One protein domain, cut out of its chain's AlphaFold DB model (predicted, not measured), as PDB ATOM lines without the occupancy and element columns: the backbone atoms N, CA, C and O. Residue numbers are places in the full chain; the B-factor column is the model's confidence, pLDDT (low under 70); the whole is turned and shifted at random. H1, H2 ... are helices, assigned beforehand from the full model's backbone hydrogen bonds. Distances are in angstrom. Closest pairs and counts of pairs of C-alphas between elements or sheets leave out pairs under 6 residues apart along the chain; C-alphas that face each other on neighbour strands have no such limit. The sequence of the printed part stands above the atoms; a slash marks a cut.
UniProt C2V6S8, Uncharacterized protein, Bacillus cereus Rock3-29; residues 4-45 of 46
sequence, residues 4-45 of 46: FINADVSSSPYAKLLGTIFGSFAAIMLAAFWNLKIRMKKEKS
ATOM      1  N   PHE A   4     137.492 208.869 209.637       51.88
ATOM      2  CA  PHE A   4     136.532 208.107 208.829       51.88
ATOM      3  C   PHE A   4     135.930 206.893 209.550       51.88
ATOM      4  O   PHE A   4     134.838 206.475 209.203       51.88
ATOM      5  N   ILE A   5     136.586 206.359 210.587       55.16
ATOM      6  CA  ILE A   5     136.106 205.150 211.283       55.16
ATOM      7  C   ILE A   5     135.077 205.499 212.379       55.16
ATOM      8  O   ILE A   5     134.146 204.739 212.623       55.16
ATOM      9  N   ASN A   6     135.176 206.683 212.996       48.66
ATOM     10  CA  ASN A   6     134.222 207.135 214.024       48.66
ATOM     11  C   ASN A   6     132.932 207.752 213.440       48.66
ATOM     12  O   ASN A   6     131.900 207.804 214.115       48.66
ATOM     13  N   ALA A   7     132.964 208.170 212.170       51.75
ATOM     14  CA  ALA A   7     131.769 208.536 211.416       51.75
ATOM     15  C   ALA A   7     130.932 207.295 211.041       51.75
ATOM     16  O   ALA A   7     129.715 207.377 210.979       51.75
ATOM     17  N   ASP A   8     131.529 206.118 210.869       51.28
ATOM     18  CA  ASP A   8     130.802 204.903 210.459       51.28
ATOM     19  C   ASP A   8     129.793 204.396 211.514       51.28
ATOM     20  O   ASP A   8     128.755 203.817 211.196       51.28
ATOM     21  N   VAL A   9     130.042 204.681 212.797       51.81
ATOM     22  CA  VAL A   9     129.159 204.278 213.909       51.81
ATOM     23  C   VAL A   9     128.075 205.316 214.224       51.81
ATOM     24  O   VAL A   9     127.023 204.954 214.753       51.81
ATOM     25  N   SER A  10     128.291 206.583 213.864       54.47
ATOM     26  CA  SER A  10     127.404 207.706 214.207       54.47
ATOM     27  C   SER A  10     126.711 208.362 213.004       54.47
ATOM     28  O   SER A  10     125.726 209.073 213.196       54.47
ATOM     29  N   SER A  11     127.175 208.133 211.768       54.88
ATOM     30  CA  SER A  11     126.840 209.025 210.647       54.88
ATOM     31  C   SER A  11     125.488 208.811 210.004       54.88
ATOM     32  O   SER A  11     125.054 209.729 209.321       54.88
ATOM     33  N   SER A  12     124.780 207.694 210.193       61.59
ATOM     34  CA  SER A  12     123.407 207.596 209.680       61.59
ATOM     35  C   SER A  12     122.662 206.368 210.208       61.59
ATOM     36  O   SER A  12     122.675 205.322 209.553       61.59
ATOM     37  N   PRO A  13     121.912 206.470 211.324       63.31
ATOM     38  CA  PRO A  13     120.875 205.478 211.646       63.31
ATOM     39  C   PRO A  13     119.934 205.235 210.451       63.31
ATOM     40  O   PRO A  13     119.497 204.110 210.214       63.31
ATOM     41  N   TYR A  14     119.729 206.260 209.617       69.12
ATOM     42  CA  TYR A  14     119.023 206.166 208.343       69.12
ATOM     43  C   TYR A  14     119.691 205.253 207.307       69.12
ATOM     44  O   TYR A  14     118.985 204.550 206.600       69.12
ATOM     45  N   ALA A  15     121.020 205.195 207.216       77.06
ATOM     46  CA  ALA A  15     121.713 204.348 206.244       77.06
ATOM     47  C   ALA A  15     121.584 202.863 206.608       77.06
ATOM     48  O   ALA A  15     121.346 202.034 205.734       77.06
ATOM     49  N   LYS A  16     121.647 202.529 207.905       74.81
ATOM     50  CA  LYS A  16     121.334 201.174 208.392       74.81
ATOM     51  C   LYS A  16     119.875 200.799 208.133       74.81
ATOM     52  O   LYS A  16     119.601 199.678 207.702       74.81
ATOM     53  N   LEU A  17     118.949 201.734 208.357       81.19
ATOM     54  CA  LEU A  17     117.523 201.529 208.101       81.19
ATOM     55  C   LEU A  17     117.257 201.297 206.606       81.19
ATOM     56  O   LEU A  17     116.644 200.300 206.236       81.19
ATOM     57  N   LEU A  18     117.791 202.163 205.744       83.19
ATOM     58  CA  LEU A  18     117.683 202.045 204.291       83.19
ATOM     59  C   LEU A  18     118.350 200.767 203.781       83.19
ATOM     60  O   LEU A  18     117.744 200.061 202.986       83.19
ATOM     61  N   GLY A  19     119.535 200.409 204.278       84.62
ATOM     62  CA  GLY A  19     120.205 199.156 203.923       84.62
ATOM     63  C   GLY A  19     119.387 197.919 204.305       84.62
ATOM     64  O   GLY A  19     119.284 196.982 203.519       84.62
ATOM     65  N   THR A  20     118.727 197.941 205.465       88.12
ATOM     66  CA  THR A  20     117.850 196.845 205.912       88.12
ATOM     67  C   THR A  20     116.574 196.759 205.070       88.12
ATOM     68  O   THR A  20     116.164 195.664 204.676       88.12
ATOM     69  N   ILE A  21     115.957 197.900 204.744       90.69
ATOM     70  CA  ILE A  21     114.765 197.970 203.886       90.69
ATOM     71  C   ILE A  21     115.100 197.480 202.474       90.69
ATOM     72  O   ILE A  21     114.421 196.592 201.965       90.69
ATOM     73  N   PHE A  22     116.173 197.991 201.863       89.88
ATOM     74  CA  PHE A  22     116.624 197.556 200.540       89.88
ATOM     75  C   PHE A  22     117.037 196.083 200.527       89.88
ATOM     76  O   PHE A  22     116.698 195.370 199.585       89.88
ATOM     77  N   GLY A  23     117.702 195.598 201.577       89.62
ATOM     78  CA  GLY A  23     118.041 194.181 201.722       89.62
ATOM     79  C   GLY A  23     116.799 193.287 201.782       89.62
ATOM     80  O   GLY A  23     116.721 192.280 201.078       89.62
ATOM     81  N   SER A  24     115.786 193.698 202.548       92.00
ATOM     82  CA  SER A  24     114.502 192.988 202.633       92.00
ATOM     83  C   SER A  24     113.763 193.003 201.293       92.00
ATOM     84  O   SER A  24     113.241 191.982 200.847       92.00
ATOM     85  N   PHE A  25     113.774 194.148 200.606       93.94
ATOM     86  CA  PHE A  25     113.155 194.306 199.294       93.94
ATOM     87  C   PHE A  25     113.831 193.425 198.235       93.94
ATOM     88  O   PHE A  25     113.150 192.761 197.454       93.94
ATOM     89  N   ALA A  26     115.164 193.347 198.249       93.25
ATOM     90  CA  ALA A  26     115.929 192.487 197.353       93.25
ATOM     91  C   ALA A  26     115.600 190.999 197.557       93.25
ATOM     92  O   ALA A  26     115.434 190.274 196.576       93.25
ATOM     93  N   ALA A  27     115.439 190.549 198.807       93.88
ATOM     94  CA  ALA A  27     115.072 189.165 199.108       93.88
ATOM     95  C   ALA A  27     113.676 188.802 198.568       93.88
ATOM     96  O   ALA A  27     113.511 187.772 197.910       93.88
ATOM     97  N   ILE A  28     112.684 189.675 198.783       94.06
ATOM     98  CA  ILE A  28     111.318 189.485 198.269       94.06
ATOM     99  C   ILE A  28     111.322 189.485 196.737       94.06
ATOM    100  O   ILE A  28     110.711 188.618 196.113       94.06
ATOM    101  N   MET A  29     112.044 190.425 196.123       95.00
ATOM    102  CA  MET A  29     112.127 190.544 194.671       95.00
ATOM    103  C   MET A  29     112.816 189.331 194.036       95.00
ATOM    104  O   MET A  29     112.354 188.847 193.005       95.00
ATOM    105  N   LEU A  30     113.852 188.777 194.674       93.31
ATOM    106  CA  LEU A  30     114.508 187.549 194.225       93.31
ATOM    107  C   LEU A  30     113.574 186.334 194.313       93.31
ATOM    108  O   LEU A  30     113.489 185.559 193.360       93.31
ATOM    109  N   ALA A  31     112.842 186.182 195.420       93.19
ATOM    110  CA  ALA A  31     111.874 185.098 195.586       93.19
ATOM    111  C   ALA A  31     110.737 185.191 194.551       93.19
ATOM    112  O   ALA A  31     110.392 184.198 193.904       93.19
ATOM    113  N   ALA A  32     110.201 186.394 194.334       93.00
ATOM    114  CA  ALA A  32     109.189 186.653 193.315       93.00
ATOM    115  C   ALA A  32     109.725 186.395 191.899       93.00
ATOM    116  O   ALA A  32     109.045 185.758 191.095       93.00
ATOM    117  N   PHE A  33     110.956 186.818 191.600       93.19
ATOM    118  CA  PHE A  33     111.599 186.594 190.305       93.19
ATOM    119  C   PHE A  33     111.833 185.110 190.029       93.19
ATOM    120  O   PHE A  33     111.571 184.639 188.922       93.19
ATOM    121  N   TRP A  34     112.277 184.345 191.029       91.00
ATOM    122  CA  TRP A  34     112.439 182.900 190.895       91.00
ATOM    123  C   TRP A  34     111.102 182.214 190.597       91.00
ATOM    124  O   TRP A  34     111.013 181.396 189.680       91.00
ATOM    125  N   ASN A  35     110.038 182.610 191.300       88.81
ATOM    126  CA  ASN A  35     108.692 182.080 191.088       88.81
ATOM    127  C   ASN A  35     108.127 182.461 189.703       88.81
ATOM    128  O   ASN A  35     107.586 181.621 188.983       88.81
ATOM    129  N   LEU A  36     108.335 183.708 189.268       88.69
ATOM    130  CA  LEU A  36     107.961 184.182 187.934       88.69
ATOM    131  C   LEU A  36     108.721 183.432 186.830       88.69
ATOM    132  O   LEU A  36     108.122 182.993 185.852       88.69
ATOM    133  N   LYS A  37     110.030 183.224 187.002       85.25
ATOM    134  CA  LYS A  37     110.873 182.481 186.058       85.25
ATOM    135  C   LYS A  37     110.422 181.025 185.917       85.25
ATOM    136  O   LYS A  37     110.424 180.494 184.805       85.25
ATOM    137  N   ILE A  38     110.012 180.388 187.018       85.31
ATOM    138  CA  ILE A  38     109.420 179.043 186.997       85.31
ATOM    139  C   ILE A  38     108.074 179.061 186.262       85.31
ATOM    140  O   ILE A  38     107.868 178.228 185.380       85.31
ATOM    141  N   ARG A  39     107.185 180.024 186.555       81.50
ATOM    142  CA  ARG A  39     105.901 180.176 185.841       81.50
ATOM    143  C   ARG A  39     106.091 180.356 184.340       81.50
ATOM    144  O   ARG A  39     105.462 179.637 183.577       81.50
ATOM    145  N   MET A  40     107.001 181.228 183.916       79.25
ATOM    146  CA  MET A  40     107.286 181.446 182.495       79.25
ATOM    147  C   MET A  40     107.813 180.186 181.799       79.25
ATOM    148  O   MET A  40     107.461 179.927 180.654       79.25
ATOM    149  N   LYS A  41     108.638 179.373 182.474       75.88
ATOM    150  CA  LYS A  41     109.067 178.072 181.933       75.88
ATOM    151  C   LYS A  41     107.920 177.064 181.856       75.88
ATOM    152  O   LYS A  41     107.888 176.281 180.914       75.88
ATOM    153  N   LYS A  42     106.992 177.091 182.815       69.75
ATOM    154  CA  LYS A  42     105.816 176.214 182.847       69.75
ATOM    155  C   LYS A  42     104.801 176.568 181.754       69.75
ATOM    156  O   LYS A  42     104.294 175.666 181.106       69.75
ATOM    157  N   GLU A  43     104.553 177.853 181.509       65.44
ATOM    158  CA  GLU A  43     103.620 178.308 180.463       65.44
ATOM    159  C   GLU A  43     104.149 178.081 179.039       65.44
ATOM    160  O   GLU A  43     103.363 177.953 178.113       65.44
ATOM    161  N   LYS A  44     105.471 177.967 178.857       57.94
ATOM    162  CA  LYS A  44     106.097 177.702 177.549       57.94
ATOM    163  C   LYS A  44     106.187 176.214 177.181       57.94
ATOM    164  O   LYS A  44     106.699 175.891 176.116       57.94
ATOM    165  N   SER A  45     105.775 175.326 178.089       53.06
ATOM    166  CA  SER A  45     105.815 173.867 177.922       53.06
ATOM    167  C   SER A  45     104.427 173.251 177.690       53.06
ATOM    168  O   SER A  45     104.307 172.024 177.732       53.06
TER     169      SER A  45
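Overview. This is residues 4 to 45 of the 46 residues of an uncharacterized protein of Bacillus cereus Rock3-29 (UniProt C2V6S8). One long helix, H2, makes the length of a thin rod, with the short helix H1 turned aside at its beginning like a small foot. The printed part has 42 residues with two named helices, H1 then H2, and no named strand; the class is all helix. It is extended, with a radius of gyration of the C-alphas of 17.8 A, and its C-alphas span 57 by 15 by 7 A.

Along the chain. Find C-alpha 13 at (120.875, 205.478, 211.646); from there H2, residues 13 to 43, runs 44.8 A to C-alpha 43 at (103.620, 178.308, 180.463). Go back to C-alpha 4 at (136.532, 208.107, 208.829) for H1, residues 4 to 10, 10.6 A long.

Arrangement. H1 and H2 meet only through their link, a tight one of 2 residues. In H2 every O i to N i+4 pair is within hydrogen-bond range; in H1 0 of 3 are, beside 2 of 4 O i to N i+3 pairs.

Size, cuts and confidence. Look at Asn 6 and Ser 45, whose C-alphas are the two farthest apart, 56.7 A. The printed part has no cut. The model's pLDDT is under 70 at residues 4 to 14 and 42 to 45.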